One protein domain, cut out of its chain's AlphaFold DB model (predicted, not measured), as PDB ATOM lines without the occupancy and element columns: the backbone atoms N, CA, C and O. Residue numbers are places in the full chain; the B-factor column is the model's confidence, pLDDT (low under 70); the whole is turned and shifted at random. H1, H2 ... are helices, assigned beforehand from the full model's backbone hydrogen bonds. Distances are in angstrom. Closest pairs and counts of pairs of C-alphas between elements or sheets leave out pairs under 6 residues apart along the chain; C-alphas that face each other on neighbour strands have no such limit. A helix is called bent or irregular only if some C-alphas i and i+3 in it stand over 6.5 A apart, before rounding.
ATOM      1  N   LYS A   5     179.639 106.318 118.906       71.81
ATOM      2  CA  LYS A   5     179.312 106.440 117.482       71.81
ATOM      3  C   LYS A   5     177.839 106.777 117.244       71.81
ATOM      4  O   LYS A   5     177.560 107.321 116.191       71.81
ATOM      5  N   LYS A   6     176.901 106.472 118.142       81.62
ATOM      6  CA  LYS A   6     175.478 106.823 117.979       81.62
ATOM      7  C   LYS A   6     175.148 108.273 118.348       81.62
ATOM      8  O   LYS A   6     174.097 108.736 117.937       81.62
ATOM      9  N   TYR A   7     176.019 108.960 119.085       91.94
ATOM     10  CA  TYR A   7     175.775 110.308 119.619       91.94
ATOM     11  C   TYR A   7     176.816 111.314 119.116       91.94
ATOM     12  O   TYR A   7     177.257 112.199 119.849       91.94
ATOM     13  N   PHE A   8     177.273 111.122 117.877       95.12
ATOM     14  CA  PHE A   8     178.366 111.903 117.313       95.12
ATOM     15  C   PHE A   8     178.002 113.386 117.264       95.12
ATOM     16  O   PHE A   8     178.735 114.209 117.806       95.12
ATOM     17  N   PHE A   9     176.858 113.732 116.671       96.31
ATOM     18  CA  PHE A   9     176.430 115.125 116.566       96.31
ATOM     19  C   PHE A   9     175.978 115.691 117.910       96.31
ATOM     20  O   PHE A   9     176.266 116.847 118.207       96.31
ATOM     21  N   THR A  10     175.317 114.869 118.730       97.00
ATOM     22  CA  THR A  10     174.819 115.241 120.063       97.00
ATOM     23  C   THR A  10     175.918 115.845 120.933       97.00
ATOM     24  O   THR A  10     175.676 116.845 121.602       97.00
ATOM     25  N   PHE A  11     177.125 115.271 120.911       95.81
ATOM     26  CA  PHE A  11     178.251 115.783 121.696       95.81
ATOM     27  C   PHE A  11     179.143 116.751 120.919       95.81
ATOM     28  O   PHE A  11     179.670 117.693 121.507       95.81
ATOM     29  N   LEU A  12     179.316 116.555 119.610       96.56
ATOM     30  CA  LEU A  12     180.245 117.369 118.830       96.56
ATOM     31  C   LEU A  12     179.712 118.780 118.549       96.56
ATOM     32  O   LEU A  12     180.467 119.743 118.670       96.56
ATOM     33  N   LEU A  13     178.434 118.921 118.181       97.38
ATOM     34  CA  LEU A  13     177.878 120.222 117.793       97.38
ATOM     35  C   LEU A  13     177.903 121.255 118.930       97.38
ATOM     36  O   LEU A  13     178.341 122.374 118.663       97.38
ATOM     37  N   PRO A  14     177.521 120.922 120.183       97.75
ATOM     38  CA  PRO A  14     177.646 121.857 121.299       97.75
ATOM     39  C   PRO A  14     179.081 122.332 121.513       97.75
ATOM     40  O   PRO A  14     179.304 123.519 121.726       97.75
ATOM     41  N   VAL A  15     180.054 121.418 121.422       97.38
ATOM     42  CA  VAL A  15     181.472 121.722 121.655       97.38
ATOM     43  C   VAL A  15     182.021 122.630 120.562       97.38
ATOM     44  O   VAL A  15     182.629 123.652 120.877       97.38
ATOM     45  N   ILE A  16     181.788 122.293 119.289       97.19
ATOM     46  CA  ILE A  16     182.223 123.124 118.158       97.19
ATOM     47  C   ILE A  16     181.598 124.510 118.275       97.19
ATOM     48  O   ILE A  16     182.314 125.508 118.268       97.19
ATOM     49  N   TRP A  17     180.275 124.574 118.428       97.81
ATOM     50  CA  TRP A  17     179.556 125.839 118.456       97.81
ATOM     51  C   TRP A  17     179.986 126.726 119.625       97.81
ATOM     52  O   TRP A  17     180.295 127.899 119.420       97.81
ATOM     53  N   ALA A  18     180.075 126.174 120.840       96.94
ATOM     54  CA  ALA A  18     180.497 126.932 122.015       96.94
ATOM     55  C   ALA A  18     181.938 127.434 121.868       96.94
ATOM     56  O   ALA A  18     182.204 128.597 122.153       96.94
ATOM     57  N   THR A  19     182.854 126.599 121.365       95.94
ATOM     58  CA  THR A  19     184.258 126.990 121.148       95.94
ATOM     59  C   THR A  19     184.367 128.133 120.141       95.94
ATOM     60  O   THR A  19     185.063 129.119 120.389       95.94
ATOM     61  N   VAL A  20     183.652 128.038 119.016       95.69
ATOM     62  CA  VAL A  20     183.651 129.078 117.981       95.69
ATOM     63  C   VAL A  20     182.967 130.352 118.486       95.69
ATOM     64  O   VAL A  20     183.478 131.442 118.250       95.69
ATOM     65  N   SER A  21     181.871 130.236 119.240       95.06
ATOM     66  CA  SER A  21     181.182 131.375 119.862       95.06
ATOM     67  C   SER A  21     182.080 132.099 120.877       95.06
ATOM     68  O   SER A  21     182.252 133.312 120.771       95.06
ATOM     69  N   PHE A  22     182.751 131.374 121.781       93.88
ATOM     70  CA  PHE A  22     183.737 131.947 122.711       93.88
ATOM     71  C   PHE A  22     184.897 132.623 121.979       93.88
ATOM     72  O   PHE A  22     185.297 133.731 122.334       93.88
ATOM     73  N   THR A  23     185.418 131.981 120.933       92.88
ATOM     74  CA  THR A  23     186.479 132.564 120.102       92.88
ATOM     75  C   THR A  23     185.996 133.863 119.457       92.88
ATOM     76  O   THR A  23     186.678 134.881 119.531       92.88
ATOM     77  N   SER A  24     184.784 133.866 118.897       92.00
ATOM     78  CA  SER A  24     184.180 135.064 118.318       92.00
ATOM     79  C   SER A  24     183.939 136.164 119.351       92.00
ATOM     80  O   SER A  24     183.973 137.324 118.971       92.00
ATOM     81  N   TYR A  25     183.705 135.845 120.625       93.00
ATOM     82  CA  TYR A  25     183.574 136.855 121.676       93.00
ATOM     83  C   TYR A  25     184.913 137.527 122.004       93.00
ATOM     84  O   TYR A  25     184.973 138.743 122.152       93.00
ATOM     85  N   HIS A  26     185.994 136.746 122.107       90.75
ATOM     86  CA  HIS A  26     187.333 137.276 122.397       90.75
ATOM     87  C   HIS A  26     187.964 138.017 121.214       90.75
ATOM     88  O   HIS A  26     188.837 138.861 121.412       90.75
ATOM     89  N   TYR A  27     187.484 137.747 120.001       87.00
ATOM     90  CA  TYR A  27     187.818 138.488 118.788       87.00
ATOM     91  C   TYR A  27     186.533 139.084 118.188       87.00
ATOM     92  O   TYR A  27     186.074 138.616 117.147       87.00
ATOM     93  N   PRO A  28     185.922 140.086 118.849       72.88
ATOM     94  CA  PRO A  28     184.528 140.477 118.619       72.88
ATOM     95  C   PRO A  28     184.256 141.196 117.303       72.88
ATOM     96  O   PRO A  28     183.091 141.358 116.929       72.88
ATOM     97  N   GLY A  29     185.288 141.609 116.576       73.12
ATOM     98  CA  GLY A  29     185.065 142.349 115.356       73.12
ATOM     99  C   GLY A  29     184.882 143.848 115.603       73.12
ATOM    100  O   GLY A  29     185.581 144.469 116.399       73.12
ATOM    101  N   ASP A  30     183.857 144.370 114.931       66.56
ATOM    102  CA  ASP A  30     183.279 145.706 115.092       66.56
ATOM    103  C   ASP A  30     182.184 145.580 116.158       66.56
ATOM    104  O   ASP A  30     181.168 144.913 115.928       66.56
ATOM    105  N   GLU A  31     182.456 146.090 117.360       70.62
ATOM    106  CA  GLU A  31     181.505 146.207 118.479       70.62
ATOM    107  C   GLU A  31     180.656 144.952 118.783       70.62
ATOM    108  O   GLU A  31     179.470 145.043 119.097       70.62
ATOM    109  N   TYR A  32     181.248 143.752 118.714       85.94
ATOM    110  CA  TYR A  32     180.566 142.466 118.952       85.94
ATOM    111  C   TYR A  32     179.416 142.147 117.976       85.94
ATOM    112  O   TYR A  32     178.733 141.137 118.155       85.94
ATOM    113  N   GLY A  33     179.200 142.929 116.915       87.44
ATOM    114  CA  GLY A  33     178.098 142.709 115.973       87.44
ATOM    115  C   GLY A  33     178.175 141.343 115.281       87.44
ATOM    116  O   GLY A  33     177.187 140.606 115.230       87.44
ATOM    117  N   LEU A  34     179.373 140.957 114.828       88.81
ATOM    118  CA  LEU A  34     179.631 139.636 114.235       88.81
ATOM    119  C   LEU A  34     179.403 138.505 115.240       88.81
ATOM    120  O   LEU A  34     178.831 137.466 114.899       88.81
ATOM    121  N   TYR A  35     179.815 138.713 116.487       91.88
ATOM    122  CA  TYR A  35     179.587 137.758 117.560       91.88
ATOM    123  C   TYR A  35     178.091 137.569 117.836       91.88
ATOM    124  O   TYR A  35     177.616 136.433 117.861       91.88
ATOM    125  N   CYS A  36     177.333 138.658 117.962       91.25
ATOM    126  CA  CYS A  36     175.896 138.617 118.218       91.25
ATOM    127  C   CYS A  36     175.137 137.905 117.096       91.25
ATOM    128  O   CYS A  36     174.301 137.043 117.364       91.25
ATOM    129  N   TYR A  37     175.465 138.221 115.841       91.06
ATOM    130  CA  TYR A  37     174.829 137.598 114.685       91.06
ATOM    131  C   TYR A  37     175.173 136.109 114.574       91.06
ATOM    132  O   TYR A  37     174.293 135.262 114.424       91.06
ATOM    133  N   SER A  38     176.457 135.764 114.695       92.69
ATOM    134  CA  SER A  38     176.895 134.372 114.599       92.69
ATOM    135  C   SER A  38     176.478 133.527 115.798       92.69
ATOM    136  O   SER A  38     176.357 132.319 115.641       92.69
ATOM    137  N   SER A  39     176.193 134.122 116.960       94.88
ATOM    138  CA  SER A  39     175.801 133.416 118.192       94.88
ATOM    139  C   SER A  39     174.304 133.534 118.512       94.88
ATOM    140  O   SER A  39     173.894 133.364 119.662       94.88
ATOM    141  N   ILE A  40     173.470 133.789 117.498       93.94
ATOM    142  CA  ILE A  40     172.030 134.054 117.648       93.94
ATOM    143  C   ILE A  40     171.275 132.976 118.450       93.94
ATOM    144  O   ILE A  40     170.364 133.293 119.212       93.94
ATOM    145  N   LEU A  41     171.692 131.708 118.355       93.25
ATOM    146  CA  LEU A  41     171.064 130.601 119.090       93.25
ATOM    147  C   LEU A  41     171.254 130.683 120.610       93.25
ATOM    148  O   LEU A  41     170.458 130.113 121.355       93.25
ATOM    149  N   GLY A  42     172.298 131.370 121.072       94.06
ATOM    150  CA  GLY A  42     172.595 131.534 122.491       94.06
ATOM    151  C   GLY A  42     172.282 132.921 123.041       94.06
ATOM    152  O   GLY A  42     172.219 133.073 124.254       94.06
ATOM    153  N   ILE A  43     172.090 133.937 122.192       94.38
ATOM    154  CA  ILE A  43     171.986 135.333 122.652       94.38
ATOM    155  C   ILE A  43     170.616 135.701 123.222       94.38
ATOM    156  O   ILE A  43     170.504 136.620 124.028       94.38
ATOM    157  N   TRP A  44     169.564 134.977 122.845       92.56
ATOM    158  CA  TRP A  44     168.191 135.335 123.192       92.56
ATOM    159  C   TRP A  44     167.884 135.455 124.705       92.56
ATOM    160  O   TRP A  44     167.087 136.329 125.047       92.56
ATOM    161  N   PRO A  45     168.496 134.700 125.647       92.00
ATOM    162  CA  PRO A  45     168.224 134.877 127.074       92.00
ATOM    163  C   PRO A  45     168.677 136.239 127.598       92.00
ATOM    164  O   PRO A  45     168.116 136.737 128.569       92.00
ATOM    165  N   ILE A  46     169.663 136.866 126.949       90.88
ATOM    166  CA  ILE A  46     170.194 138.169 127.354       90.88
ATOM    167  C   ILE A  46     169.102 139.247 127.316       90.88
ATOM    168  O   ILE A  46     169.090 140.116 128.184       90.88
ATOM    169  N   TYR A  47     168.130 139.154 126.399       87.81
ATOM    170  CA  TYR A  47     166.995 140.089 126.349       87.81
ATOM    171  C   TYR A  47     166.111 140.040 127.604       87.81
ATOM    172  O   TYR A  47     165.388 140.995 127.884       87.81
ATOM    173  N   PHE A  48     166.177 138.953 128.374       91.62
ATOM    174  CA  PHE A  48     165.393 138.760 129.593       91.62
ATOM    175  C   PHE A  48     166.192 139.047 130.869       91.62
ATOM    176  O   PHE A  48     165.594 139.277 131.923       91.62
ATOM    177  N   ILE A  49     167.528 139.074 130.801       89.69
ATOM    178  CA  ILE A  49     168.387 139.280 131.971       89.69
ATOM    179  C   ILE A  49     168.842 140.739 132.031       89.69
ATOM    180  O   ILE A  49     169.785 141.164 131.362       89.69
ATOM    181  N   LYS A  50     168.168 141.529 132.869       85.94
ATOM    182  CA  LYS A  50     168.491 142.950 133.054       85.94
ATOM    183  C   LYS A  50     169.877 143.132 133.685       85.94
ATOM    184  O   LYS A  50     170.244 142.421 134.614       85.94
ATOM    185  N   GLY A  51     170.614 144.140 133.216       82.56
ATOM    186  CA  GLY A  51     171.867 144.592 133.835       82.56
ATOM    187  C   GLY A  51     173.142 143.871 133.382       82.56
ATOM    188  O   GLY A  51     174.230 144.275 133.792       82.56
ATOM    189  N   ILE A  52     173.055 142.857 132.512       88.94
ATOM    190  CA  ILE A  52     174.247 142.216 131.942       88.94
ATOM    191  C   ILE A  52     174.787 143.064 130.788       88.94
ATOM    192  O   ILE A  52     174.111 143.291 129.787       88.94
ATOM    193  N   LYS A  53     176.039 143.509 130.923       90.00
ATOM    194  CA  LYS A  53     176.781 144.206 129.864       90.00
ATOM    195  C   LYS A  53     177.475 143.205 128.949       90.00
ATOM    196  O   LYS A  53     177.967 142.188 129.435       90.00
ATOM    197  N   ILE A  54     177.592 143.530 127.661       89.38
ATOM    198  CA  ILE A  54     178.277 142.665 126.690       89.38
ATOM    199  C   ILE A  54     179.745 142.438 127.029       89.38
ATOM    200  O   ILE A  54     180.251 141.370 126.753       89.38
ATOM    201  N   GLN A  55     180.397 143.380 127.710       89.81
ATOM    202  CA  GLN A  55     181.791 143.259 128.148       89.81
ATOM    203  C   GLN A  55     181.964 142.388 129.409       89.81
ATOM    204  O   GLN A  55     183.088 142.155 129.850       89.81
ATOM    205  N   SER A  56     180.871 141.946 130.037       91.06
ATOM    206  CA  SER A  56     180.917 141.105 131.234       91.06
ATOM    207  C   SER A  56     181.372 139.692 130.891       91.06
ATOM    208  O   SER A  56     180.892 139.110 129.925       91.06
ATOM    209  N   ILE A  57     182.194 139.080 131.748       89.38
ATOM    210  CA  ILE A  57     182.601 137.673 131.600       89.38
ATOM    211  C   ILE A  57     181.408 136.702 131.627       89.38
ATOM    212  O   ILE A  57     181.457 135.628 131.030       89.38
ATOM    213  N   PHE A  58     180.304 137.097 132.269       92.50
ATOM    214  CA  PHE A  58     179.081 136.301 132.316       92.50
ATOM    215  C   PHE A  58     178.330 136.288 130.981       92.50
ATOM    216  O   PHE A  58     177.617 135.326 130.703       92.50
ATOM    217  N   PHE A  59     178.497 137.314 130.137       94.38
ATOM    218  CA  PHE A  59     177.813 137.398 128.848       94.38
ATOM    219  C   PHE A  59     178.158 136.213 127.930       94.38
ATOM    220  O   PHE A  59     177.242 135.471 127.570       94.38
ATOM    221  N   PRO A  60     179.436 135.954 127.575       94.31
ATOM    222  CA  PRO A  60     179.777 134.828 126.710       94.31
ATOM    223  C   PRO A  60     179.481 133.478 127.358       94.31
ATOM    224  O   PRO A  60     179.124 132.547 126.648       94.31
ATOM    225  N   MET A  61     179.547 133.361 128.691       94.31
ATOM    226  CA  MET A  61     179.184 132.121 129.386       94.31
ATOM    227  C   MET A  61     177.702 131.783 129.215       94.31
ATOM    228  O   MET A  61     177.372 130.652 128.865       94.31
ATOM    229  N   ILE A  62     176.807 132.753 129.422       95.19
ATOM    230  CA  ILE A  62     175.360 132.546 129.264       95.19
ATOM    231  C   ILE A  62     175.028 132.203 127.812       95.19
ATOM    232  O   ILE A  62     174.275 131.257 127.563       95.19
ATOM    233  N   VAL A  63     175.622 132.926 126.858       96.38
ATOM    234  CA  VAL A  63     175.425 132.670 125.425       96.38
ATOM    235  C   VAL A  63     175.923 131.279 125.044       96.38
ATOM    236  O   VAL A  63     175.186 130.516 124.417       96.38
ATOM    237  N   ALA A  64     177.134 130.917 125.471       95.50
ATOM    238  CA  ALA A  64     177.734 129.623 125.186       95.50
ATOM    239  C   ALA A  64     176.911 128.467 125.769       95.50
ATOM    240  O   ALA A  64     176.618 127.510 125.058       95.50
ATOM    241  N   LEU A  65     176.495 128.561 127.037       95.06
ATOM    242  CA  LEU A  65     175.697 127.525 127.701       95.06
ATOM    243  C   LEU A  65     174.333 127.349 127.036       95.06
ATOM    244  O   LEU A  65     173.922 126.228 126.739       95.06
ATOM    245  N   THR A  66     173.646 128.454 126.756       96.56
ATOM    246  CA  THR A  66     172.318 128.413 126.139       96.56
ATOM    247  C   THR A  66     172.393 127.833 124.734       96.56
ATOM    248  O   THR A  66     171.656 126.903 124.406       96.56
ATOM    249  N   GLY A  67     173.305 128.333 123.902       97.12
ATOM    250  CA  GLY A  67     173.438 127.817 122.547       97.12
ATOM    251  C   GLY A  67     173.993 126.392 122.508       97.12
ATOM    252  O   GLY A  67     173.579 125.623 121.645       97.12
ATOM    253  N   ALA A  68     174.819 125.973 123.475       96.81
ATOM    254  CA  ALA A  68     175.233 124.576 123.621       96.81
ATOM    255  C   ALA A  68     174.040 123.648 123.900       96.81
ATOM    256  O   ALA A  68     173.965 122.572 123.311       96.81
ATOM    257  N   ILE A  69     173.075 124.065 124.730       97.56
ATOM    258  CA  ILE A  69     171.833 123.308 124.967       97.56
ATOM    259  C   ILE A  69     171.013 123.197 123.676       97.56
ATOM    260  O   ILE A  69     170.573 122.103 123.317       97.56
ATOM    261  N   VAL A  70     170.848 124.300 122.939       97.69
ATOM    262  CA  VAL A  70     170.159 124.285 121.636       97.69
ATOM    263  C   VAL A  70     170.872 123.337 120.668       97.69
ATOM    264  O   VAL A  70     170.236 122.486 120.045       97.69
ATOM    265  N   MET A  71     172.201 123.409 120.592       98.00
ATOM    266  CA  MET A  71     173.007 122.538 119.739       98.00
ATOM    267  C   MET A  71     172.982 121.076 120.159       98.00
ATOM    268  O   MET A  71     173.121 120.203 119.305       98.00
ATOM    269  N   LEU A  72     172.758 120.783 121.438       97.75
ATOM    270  CA  LEU A  72     172.605 119.416 121.921       97.75
ATOM    271  C   LEU A  72     171.310 118.814 121.371       97.75
ATOM    272  O   LEU A  72     171.320 117.688 120.874       97.75
ATOM    273  N   LEU A  73     170.213 119.580 121.372       97.56
ATOM    274  CA  LEU A  73     168.938 119.163 120.774       97.56
ATOM    275  C   LEU A  73     169.046 118.990 119.254       97.56
ATOM    276  O   LEU A  73     168.544 118.007 118.695       97.56
ATOM    277  N   VAL A  74     169.733 119.914 118.579       97.75
ATOM    278  CA  VAL A  74     170.008 119.829 117.136       97.75
ATOM    279  C   VAL A  74     170.883 118.614 116.822       97.75
ATOM    280  O   VAL A  74     170.600 117.874 115.877       97.75
ATOM    281  N   GLY A  75     171.905 118.352 117.634       97.56
ATOM    282  CA  GLY A  75     172.792 117.202 117.493       97.56
ATOM    283  C   GLY A  75     172.070 115.880 117.706       97.56
ATOM    284  O   GLY A  75     172.183 114.982 116.874       97.56
ATOM    285  N   PHE A  76     171.230 115.794 118.733       97.19
ATOM    286  CA  PHE A  76     170.381 114.631 118.969       97.19
ATOM    287  C   PHE A  76     169.427 114.362 117.801       97.19
ATOM    288  O   PHE A  76     169.269 113.220 117.364       97.19
ATOM    289  N   SER A  77     168.824 115.417 117.249       96.81
ATOM    290  CA  SER A  77     167.961 115.318 116.068       96.81
ATOM    291  C   SER A  77     168.743 114.867 114.829       96.81
ATOM    292  O   SER A  77     168.270 114.016 114.077       96.81
ATOM    293  N   SER A  78     169.968 115.364 114.653       96.94
ATOM    294  CA  SER A  78     170.871 115.000 113.553       96.94
ATOM    295  C   SER A  78     171.309 113.534 113.619       96.94
ATOM    296  O   SER A  78     171.313 112.838 112.599       96.94
ATOM    297  N   ASP A  79     171.616 113.037 114.821       96.50
ATOM    298  CA  ASP A  79     171.920 111.624 115.059       96.50
ATOM    299  C   ASP A  79     170.685 110.738 114.799       96.50
ATOM    300  O   ASP A  79     170.804 109.697 114.149       96.50
ATOM    301  N   LYS A  80     169.482 111.163 115.222       94.50
ATOM    302  CA  LYS A  80     168.219 110.449 114.942       94.50
ATOM    303  C   LYS A  80     167.881 110.379 113.454       94.50
ATOM    304  O   LYS A  80     167.424 109.335 112.992       94.50
ATOM    305  N   LEU A  81     168.118 111.457 112.709       94.69
ATOM    306  CA  LEU A  81     167.956 111.488 111.253       94.69
ATOM    307  C   LEU A  81     169.021 110.658 110.524       94.69
ATOM    308  O   LEU A  81     168.865 110.391 109.335       94.69
ATOM    309  N   GLN A  82     170.070 110.221 111.230       94.44
ATOM    310  CA  GLN A  82     171.212 109.496 110.674       94.44
ATOM    311  C   GLN A  82     171.928 110.302 109.586       94.44
ATOM    312  O   GLN A  82     172.304 109.766 108.543       94.44
ATOM    313  N   ILE A  83     172.121 111.602 109.831       95.38
ATOM    314  CA  ILE A  83     172.834 112.478 108.900       95.38
ATOM    315  C   ILE A  83     174.226 111.906 108.593       95.38
ATOM    316  O   ILE A  83     174.987 111.512 109.483       95.38
ATOM    317  N   ASN A  84     174.584 111.880 107.308       94.94
ATOM    318  CA  ASN A  84     175.907 111.447 106.882       94.94
ATOM    319  C   ASN A  84     176.977 112.453 107.338       94.94
ATOM    320  O   ASN A  84     177.045 113.582 106.857       94.94
ATOM    321  N   ARG A  85     177.861 112.007 108.237       95.56
ATOM    322  CA  ARG A  85     178.926 112.826 108.842       95.56
ATOM    323  C   ARG A  85     179.905 113.401 107.832       95.56
ATOM    324  O   ARG A  85     180.348 114.529 108.000       95.56
ATOM    325  N   ARG A  86     180.262 112.625 106.802       96.44
ATOM    326  CA  ARG A  86     181.211 113.071 105.772       96.44
ATOM    327  C   ARG A  86     180.586 114.167 104.926       96.44
ATOM    328  O   ARG A  86     181.221 115.188 104.708       96.44
ATOM    329  N   LEU A  87     179.334 113.969 104.513       96.31
ATOM    330  CA  LEU A  87     178.584 114.978 103.771       96.31
ATOM    331  C   LEU A  87     178.438 116.267 104.586       96.31
ATOM    332  O   LEU A  87     178.751 117.335 104.075       96.31
ATOM    333  N   TRP A  88     178.026 116.162 105.853       98.00
ATOM    334  CA  TRP A  88     177.921 117.320 106.740       98.00
ATOM    335  C   TRP A  88     179.250 118.067 106.874       98.00
ATOM    336  O   TRP A  88     179.270 119.285 106.731       98.00
ATOM    337  N   LEU A  89     180.360 117.356 107.094       98.12
ATOM    338  CA  LEU A  89     181.677 117.979 107.239       98.12
ATOM    339  C   LEU A  89     182.104 118.707 105.958       98.12
ATOM    340  O   LEU A  89     182.601 119.827 106.036       98.12
ATOM    341  N   ILE A  90     181.878 118.098 104.789       98.38
ATOM    342  CA  ILE A  90     182.144 118.732 103.491       98.38
ATOM    343  C   ILE A  90     181.309 120.007 103.357       98.38
ATOM    344  O   ILE A  90     181.865 121.067 103.097       98.38
ATOM    345  N   LEU A  91     179.996 119.929 103.603       98.31
ATOM    346  CA  LEU A  91     179.108 121.091 103.543       98.31
ATOM    347  C   LEU A  91     179.545 122.188 104.514       98.31
ATOM    348  O   LEU A  91     179.566 123.357 104.143       98.31
ATOM    349  N   TRP A  92     179.919 121.828 105.742       98.38
ATOM    350  CA  TRP A  92     180.352 122.787 106.750       98.38
ATOM    351  C   TRP A  92     181.621 123.524 106.322       98.38
ATOM    352  O   TRP A  92     181.643 124.755 106.351       98.38
ATOM    353  N   LEU A  93     182.645 122.809 105.854       98.38
ATOM    354  CA  LEU A  93     183.893 123.424 105.394       98.38
ATOM    355  C   LEU A  93     183.687 124.255 104.123       98.38
ATOM    356  O   LEU A  93     184.149 125.394 104.056       98.38
ATOM    357  N   SER A  94     182.948 123.732 103.142       98.19
ATOM    358  CA  SER A  94     182.649 124.452 101.902       98.19
ATOM    359  C   SER A  94     181.863 125.733 102.170       98.19
ATOM    360  O   SER A  94     182.258 126.792 101.688       98.19
ATOM    361  N   PHE A  95     180.801 125.683 102.981       98.38
ATOM    362  CA  PHE A  95     180.056 126.891 103.338       98.38
ATOM    363  C   PHE A  95     180.890 127.859 104.174       98.38
ATOM    364  O   PHE A  95     180.778 129.060 103.958       98.38
ATOM    365  N   SER A  96     181.765 127.375 105.060       97.75
ATOM    366  CA  SER A  96     182.657 128.250 105.836       97.75
ATOM    367  C   SER A  96     183.558 129.075 104.918       97.75
ATOM    368  O   SER A  96     183.653 130.291 105.082       97.75
ATOM    369  N   ILE A  97     184.158 128.437 103.908       97.50
ATOM    370  CA  ILE A  97     185.003 129.116 102.915       97.50
ATOM    371  C   ILE A  97     184.170 130.080 102.062       97.50
ATOM    372  O   ILE A  97     184.558 131.234 101.894       97.50
ATOM    373  N   LEU A  98     183.015 129.639 101.555       97.31
ATOM    374  CA  LEU A  98     182.150 130.474 100.718       97.31
ATOM    375  C   LEU A  98     181.652 131.714 101.464       97.31
ATOM    376  O   LEU A  98     181.697 132.803 100.906       97.31
ATOM    377  N   ILE A  99     181.224 131.576 102.719       95.88
ATOM    378  CA  ILE A  99     180.753 132.698 103.544       95.88
ATOM    379  C   ILE A  99     181.906 133.639 103.870       95.88
ATOM    380  O   ILE A  99     181.735 134.851 103.784       95.88
ATOM    381  N   PHE A 100     183.085 133.103 104.197       94.12
ATOM    382  CA  PHE A 100     184.276 133.918 104.419       94.12
ATOM    383  C   PHE A 100     184.609 134.761 103.182       94.12
ATOM    384  O   PHE A 100     184.703 135.980 103.284       94.12
ATOM    385  N   ILE A 101     184.698 134.140 102.003       93.31
ATOM    386  CA  ILE A 101     184.974 134.845 100.744       93.31
ATOM    387  C   ILE A 101     183.865 135.858 100.432       93.31
ATOM    388  O   ILE A 101     184.160 137.015 100.141       93.31
ATOM    389  N   ALA A 102     182.595 135.459 100.537       92.56
ATOM    390  CA  ALA A 102     181.453 136.326 100.254       92.56
ATOM    391  C   ALA A 102     181.406 137.553 101.174       92.56
ATOM    392  O   ALA A 102     181.032 138.637 100.730       92.56
ATOM    393  N   TYR A 103     181.798 137.405 102.440       87.31
ATOM    394  CA  TYR A 103     181.889 138.528 103.367       87.31
ATOM    395  C   TYR A 103     183.098 139.419 103.053       87.31
ATOM    396  O   TYR A 103     182.980 140.641 103.066       87.31
ATOM    397  N   MET A 104     184.242 138.829 102.692       87.06
ATOM    398  CA  MET A 104     185.457 139.575 102.350       87.06
ATOM    399  C   MET A 104     185.319 140.412 101.073       87.06
ATOM    400  O   MET A 104     185.834 141.526 101.033       87.06
ATOM    401  N   ILE A 105     184.590 139.933 100.060       89.50
ATOM    402  CA  ILE A 105     184.366 140.664  98.796       89.50
ATOM    403  C   ILE A 105     183.581 141.972  99.008       89.50
ATOM    404  O   ILE A 105     183.676 142.887  98.193       89.50
ATOM    405  N   GLN A 106     182.840 142.109 100.113       84.62
ATOM    406  CA  GLN A 106     182.133 143.356 100.440       84.62
ATOM    407  C   GLN A 106     183.088 144.505 100.796       84.62
ATOM    408  O   GLN A 106     182.681 145.668 100.808       84.62
ATOM    409  N   PHE A 107     184.356 144.204 101.086       82.62
ATOM    410  CA  PHE A 107     185.372 145.195 101.408       82.62
ATOM    411  C   PHE A 107     186.224 145.515 100.180       82.62
ATOM    412  O   PHE A 107     186.751 144.629  99.516       82.62
ATOM    413  N   THR A 108     186.416 146.809  99.914       77.38
ATOM    414  CA  THR A 108     187.245 147.295  98.796       77.38
ATOM    415  C   THR A 108     188.725 146.920  98.930       77.38
ATOM    416  O   THR A 108     189.433 146.876  97.932       77.38
ATOM    417  N   SER A 109     189.202 146.672 100.154       81.69
ATOM    418  CA  SER A 109     190.539 146.146 100.432       81.69
ATOM    419  C   SER A 109     190.549 145.336 101.729       81.69
ATOM    420  O   SER A 109     189.707 145.528 102.612       81.69
ATOM    421  N   ILE A 110     191.537 144.449 101.859       77.94
ATOM    422  CA  ILE A 110     191.791 143.665 103.077       77.94
ATOM    423  C   ILE A 110     192.067 144.576 104.280       77.94
ATOM    424  O   ILE A 110     191.586 144.317 105.381       77.94
ATOM    425  N   GLU A 111     192.796 145.672 104.068       76.38
ATOM    426  CA  GLU A 111     193.105 146.647 105.120       76.38
ATOM    427  C   GLU A 111     191.833 147.281 105.676       76.38
ATOM    428  O   GLU A 111     191.722 147.469 106.882       76.38
ATOM    429  N   ARG A 112     190.837 147.539 104.819       73.69
ATOM    430  CA  ARG A 112     189.551 148.107 105.230       73.69
ATOM    431  C   ARG A 112     188.684 147.111 106.004       73.69
ATOM    432  O   ARG A 112     187.918 147.508 106.879       73.69
ATOM    433  N   ALA A 113     188.799 145.823 105.688       73.88
ATOM    434  CA  ALA A 113     188.166 144.759 106.462       73.88
ATOM    435  C   ALA A 113     188.779 144.702 107.873       73.88
ATOM    436  O   ALA A 113     188.086 144.843 108.883       73.88
ATOM    437  N   LEU A 114     190.109 144.621 107.944       78.56
ATOM    438  CA  LEU A 114     190.834 144.588 109.212       78.56
ATOM    439  C   LEU A 114     190.688 145.873 110.024       78.56
ATOM    440  O   LEU A 114     190.600 145.796 111.242       78.56
ATOM    441  N   SER A 115     190.592 147.040 109.389       75.31
ATOM    442  CA  SER A 115     190.354 148.291 110.109       75.31
ATOM    443  C   SER A 115     188.954 148.354 110.715       75.31
ATOM    444  O   SER A 115     188.767 149.030 111.719       75.31
ATOM    445  N   LYS A 116     187.964 147.684 110.106       69.69
ATOM    446  CA  LYS A 116     186.576 147.704 110.580       69.69
ATOM    447  C   LYS A 116     186.335 146.693 111.694       69.69
ATOM    448  O   LYS A 116     185.750 147.038 112.707       69.69
ATOM    449  N   HIS A 117     186.787 145.455 111.516       69.44
ATOM    450  CA  HIS A 117     186.505 144.370 112.461       69.44
ATOM    451  C   HIS A 117     187.759 143.880 113.214       69.44
ATOM    452  O   HIS A 117     187.716 142.888 113.929       69.44
ATOM    453  N   GLY A 118     188.909 144.533 113.074       69.62
ATOM    454  CA  GLY A 118     190.089 144.352 113.932       69.62
ATOM    455  C   GLY A 118     190.855 143.025 113.817       69.62
ATOM    456  O   GLY A 118     192.050 143.001 114.094       69.62
ATOM    457  N   SER A 119     190.226 141.909 113.428       82.69
ATOM    458  CA  SER A 119     190.859 140.587 113.450       82.69
ATOM    459  C   SER A 119     190.276 139.616 112.428       82.69
ATOM    460  O   SER A 119     189.065 139.401 112.372       82.69
ATOM    461  N   TRP A 120     191.159 138.925 111.699       86.62
ATOM    462  CA  TRP A 120     190.816 137.770 110.858       86.62
ATOM    463  C   TRP A 120     190.059 136.683 111.619       86.62
ATOM    464  O   TRP A 120     189.170 136.039 111.062       86.62
ATOM    465  N   THR A 121     190.373 136.503 112.900       90.62
ATOM    466  CA  THR A 121     189.724 135.510 113.754       90.62
ATOM    467  C   THR A 121     188.230 135.780 113.897       90.62
ATOM    468  O   THR A 121     187.453 134.829 113.916       90.62
ATOM    469  N   ALA A 122     187.814 137.052 113.923       88.06
ATOM    470  CA  ALA A 122     186.404 137.431 113.992       88.06
ATOM    471  C   ALA A 122     185.637 136.915 112.766       88.06
ATOM    472  O   ALA A 122     184.591 136.284 112.895       88.06
ATOM    473  N   TYR A 123     186.205 137.117 111.575       89.94
ATOM    474  CA  TYR A 123     185.633 136.658 110.310       89.94
ATOM    475  C   TYR A 123     185.597 135.138 110.198       89.94
ATOM    476  O   TYR A 123     184.591 134.571 109.784       89.94
ATOM    477  N   ILE A 124     186.685 134.468 110.585       94.00
ATOM    478  CA  ILE A 124     186.764 133.006 110.546       94.00
ATOM    479  C   ILE A 124     185.735 132.402 111.506       94.00
ATOM    480  O   ILE A 124     184.970 131.526 111.106       94.00
ATOM    481  N   ALA A 125     185.673 132.886 112.749       94.44
ATOM    482  CA  ALA A 125     184.726 132.388 113.742       94.44
ATOM    483  C   ALA A 125     183.271 132.657 113.325       94.44
ATOM    484  O   ALA A 125     182.427 131.763 113.413       94.44
ATOM    485  N   PHE A 126     182.991 133.848 112.790       93.75
ATOM    486  CA  PHE A 126     181.696 134.185 112.204       93.75
ATOM    487  C   PHE A 126     181.300 133.191 111.106       93.75
ATOM    488  O   PHE A 126     180.238 132.569 111.186       93.75
ATOM    489  N   SER A 127     182.169 132.992 110.111       96.19
ATOM    490  CA  SER A 127     181.896 132.101 108.984       96.19
ATOM    491  C   SER A 127     181.707 130.654 109.424       96.19
ATOM    492  O   SER A 127     180.785 130.002 108.942       96.19
ATOM    493  N   LEU A 128     182.514 130.163 110.371       97.44
ATOM    494  CA  LEU A 128     182.384 128.813 110.922       97.44
ATOM    495  C   LEU A 128     181.025 128.592 111.597       97.44
ATOM    496  O   LEU A 128     180.399 127.557 111.360       97.44
ATOM    497  N   ASN A 129     180.549 129.547 112.402       96.19
ATOM    498  CA  ASN A 129     179.263 129.429 113.095       96.19
ATOM    499  C   ASN A 129     178.073 129.517 112.134       96.19
ATOM    500  O   ASN A 129     177.169 128.685 112.203       96.19
ATOM    501  N   ILE A 130     178.079 130.470 111.195       97.06
ATOM    502  CA  ILE A 130     176.999 130.583 110.202       97.06
ATOM    503  C   ILE A 130     176.967 129.353 109.287       97.06
ATOM    504  O   ILE A 130     175.901 128.783 109.041       97.06
ATOM    505  N   ALA A 131     178.130 128.879 108.836       98.00
ATOM    506  CA  ALA A 131     178.231 127.657 108.048       98.00
ATOM    507  C   ALA A 131     177.770 126.420 108.823       98.00
ATOM    508  O   ALA A 131     177.233 125.489 108.219       98.00
ATOM    509  N   LEU A 132     177.964 126.379 110.145       98.12
ATOM    510  CA  LEU A 132     177.497 125.270 110.973       98.12
ATOM    511  C   LEU A 132     175.971 125.153 110.892       98.12
ATOM    512  O   LEU A 132     175.455 124.066 110.643       98.12
ATOM    513  N   TYR A 133     175.251 126.273 110.989       97.62
ATOM    514  CA  TYR A 133     173.790 126.298 110.856       97.62
ATOM    515  C   TYR A 133     173.331 125.816 109.480       97.62
ATOM    516  O   TYR A 133     172.493 124.918 109.368       97.62
ATOM    517  N   ILE A 134     173.917 126.389 108.428       97.81
ATOM    518  CA  ILE A 134     173.542 126.099 107.043       97.81
ATOM    519  C   ILE A 134     173.862 124.638 106.702       97.81
ATOM    520  O   ILE A 134     173.024 123.931 106.147       97.81
ATOM    521  N   SER A 135     175.038 124.140 107.086       98.31
ATOM    522  CA  SER A 135     175.442 122.757 106.812       98.31
ATOM    523  C   SER A 135     174.538 121.733 107.490       98.31
ATOM    524  O   SER A 135     174.183 120.740 106.855       98.31
ATOM    525  N   ILE A 136     174.113 121.968 108.735       97.81
ATOM    526  CA  ILE A 136     173.156 121.098 109.431       97.81
ATOM    527  C   ILE A 136     171.812 121.105 108.701       97.81
ATOM    528  O   ILE A 136     171.269 120.036 108.419       97.81
ATOM    529  N   PHE A 137     171.302 122.286 108.345       97.81
ATOM    530  CA  PHE A 137     170.030 122.435 107.636       97.81
ATOM    531  C   PHE A 137     170.022 121.685 106.296       97.81
ATOM    532  O   PHE A 137     169.156 120.840 106.062       97.81
ATOM    533  N   PHE A 138     171.024 121.912 105.444       98.06
ATOM    534  CA  PHE A 138     171.138 121.219 104.157       98.06
ATOM    535  C   PHE A 138     171.350 119.713 104.325       98.06
ATOM    536  O   PHE A 138     170.738 118.923 103.606       98.06
ATOM    537  N   SER A 139     172.158 119.294 105.301       97.38
ATOM    538  CA  SER A 139     172.360 117.869 105.582       97.38
ATOM    539  C   SER A 139     171.062 117.180 106.004       97.38
ATOM    540  O   SER A 139     170.785 116.066 105.560       97.38
ATOM    541  N   ALA A 140     170.240 117.849 106.819       96.69
ATOM    542  CA  ALA A 140     168.934 117.348 107.225       96.69
ATOM    543  C   ALA A 140     167.974 117.235 106.030       96.69
ATOM    544  O   ALA A 140     167.327 116.202 105.873       96.69
ATOM    545  N   ILE A 141     167.924 118.244 105.150       97.25
ATOM    546  CA  ILE A 141     167.099 118.206 103.930       97.25
ATOM    547  C   ILE A 141     167.503 117.037 103.031       97.25
ATOM    548  O   ILE A 141     166.645 116.244 102.644       97.25
ATOM    549  N   ILE A 142     168.796 116.898 102.725       96.69
ATOM    550  CA  ILE A 142     169.302 115.824 101.858       96.69
ATOM    551  C   ILE A 142     168.931 114.456 102.438       96.69
ATOM    552  O   ILE A 142     168.463 113.574 101.716       96.69
ATOM    553  N   GLN A 143     169.081 114.290 103.753       95.06
ATOM    554  CA  GLN A 143     168.733 113.052 104.437       95.06
ATOM    555  C   GLN A 143     167.225 112.762 104.380       95.06
ATOM    556  O   GLN A 143     166.828 111.640 104.069       95.06
ATOM    557  N   LEU A 144     166.369 113.761 104.614       94.56
ATOM    558  CA  LEU A 144     164.912 113.617 104.521       94.56
ATOM    559  C   LEU A 144     164.449 113.262 103.101       94.56
ATOM    560  O   LEU A 144     163.581 112.403 102.936       94.56
ATOM    561  N   VAL A 145     165.042 113.880 102.077       94.62
ATOM    562  CA  VAL A 145     164.772 113.556 100.668       94.62
ATOM    563  C   VAL A 145     165.218 112.127 100.351       94.62
ATOM    564  O   VAL A 145     164.447 111.362  99.775       94.62
ATOM    565  N   SER A 146     166.409 111.718 100.801       93.00
ATOM    566  CA  SER A 146     166.908 110.347 100.619       93.00
ATOM    567  C   SER A 146     165.987 109.297 101.250       93.00
ATOM    568  O   SER A 146     165.757 108.244 100.657       93.00
ATOM    569  N   LEU A 147     165.417 109.586 102.425       90.12
ATOM    570  CA  LEU A 147     164.463 108.698 103.092       90.12
ATOM    571  C   LEU A 147     163.127 108.586 102.347       90.12
ATOM    572  O   LEU A 147     162.512 107.525 102.395       90.12
ATOM    573  N   LYS A 148     162.677 109.649 101.666       89.12
ATOM    574  CA  LYS A 148     161.464 109.609 100.836       89.12
ATOM    575  C   LYS A 148     161.660 108.803  99.556       89.12
ATOM    576  O   LYS A 148     160.758 108.074  99.194       89.12
ATOM    577  N   ILE A 149     162.821 108.909  98.906       87.62
ATOM    578  CA  ILE A 149     163.116 108.183  97.655       87.62
ATOM    579  C   ILE A 149     163.216 106.665  97.883       87.62
ATOM    580  O   ILE A 149     162.971 105.881  96.974       87.62
ATOM    581  N   LYS A 150     163.602 106.238  99.091       73.00
ATOM    582  CA  LYS A 150     163.731 104.816  99.451       73.00
ATOM    583  C   LYS A 150     162.412 104.138  99.844       73.00
ATOM    584  O   LYS A 150     162.435 102.933 100.081       73.00
ATOM    585  N   LYS A 151     161.326 104.895 100.000       61.31
ATOM    586  CA  LYS A 151     159.984 104.375 100.292       61.31
ATOM    587  C   LYS A 151     159.180 104.283  99.008       61.31
ATOM    588  O   LYS A 151     158.408 103.310  98.915       61.31
TER     589      LYS A 151
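Overview. This is residues 5 to 151 of the 151 residues of an uncharacterized protein of Planctomycetes bacterium GWF2_42_9 (UniProt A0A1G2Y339). Look for H7, the longest helix, running side by side with H1 and H4 in a loose bundle of three, where H1 and H4 make a tight pair; a fourth long helix, H5, packs slantwise on H7. Short H2 packs on H1 and H7, short H3 packs on H4, and short H6 lies crosswise near one end of H5 and H7. You will find 147 printed residues, with seven named helices in order H1 to H7 and no named strand: the class is all helix. The whole is compact, with a radius of gyration of the C-alphas of 16.5 A and spans of 53 by 39 by 23 A.

Arrangement. Begin at H7, residues 120 to 149, and H1, residues 5 to 26; both are hubs, touching three helices each. H7 touches H1 with residues 121 to 132 alone, closest at the C-alphas of Ala 125 and Ser 24, 5.3 A apart; their tilt is a shallow 27 degrees, opposite ways. H5, residues 85 to 104, touches H7 at a steep tilt of 43 degrees, opposite ways; the closest C-alphas, of Trp 92 and Ser 135, are 4.9 A apart. H4, residues 58 to 80, touches H1 at a shallow tilt of 25 degrees, opposite ways, with the C-alphas of Gly 75 and Thr 10 closest at 3.8 A. H4 and H7 are close but not clearly touching, 7.0 A between the closest C-alphas, of Ser 78 and Ala 140. H1 and H5 are apart, but only just, at 8.4 A. H2, residues 33 to 38, forms a helical hairpin with H1, the C-alphas of Tyr 35 and Ser 24 closest at 5.4 A. H2 also touches H7, the C-alphas of Ser 38 and Phe 126 closest at 5.4 A. H3, residues 40 to 48, touches H4 at a steep tilt of 48 degrees; the C-alphas of Gly 42 and Gly 67 are closest at 3.8 A. H6, residues 110 to 117, touches no helix; it is close to but not clearly touching H7, about perpendicular at 89 degrees, with the C-alphas of Leu 114 and Trp 120 closest at 7.0 A. Every O i to N i+4 pair is within hydrogen-bond range in H2, H4, H5, H6 and H7; in H1 14 of 18 are, and in H3 0 of 5, beside 3 of 6 O i to N i+3 pairs.

Along the chain. Find C-alpha 120 at (190.816, 137.770, 110.858); from there H7 runs 42.6 A to C-alpha 149 at (163.116, 108.183, 97.655). H1 starts at C-alpha 5, (179.312, 106.440, 117.482), and is 32.2 A long, with a kink of 26 degrees near residue 12. H4 is 33.0 A long and H5 28.3 A. H1 and H3 are irregular: C-alphas 6 and 9 are 8.5 A apart, and C-alphas 42 and 45 are 7.2 A apart.

Size, cuts and confidence. The C-alphas farthest apart, of Ser 115 and Lys 151, are 54.3 A apart. The printed part has no cut and no long link; residues 47 to 53, of which 47 and 48 belong to H3, stand free. Mean pLDDT of the printed part is 91.4, and it is under 70 at residue 30, residues 116 to 118 and residue 151, the chain's last.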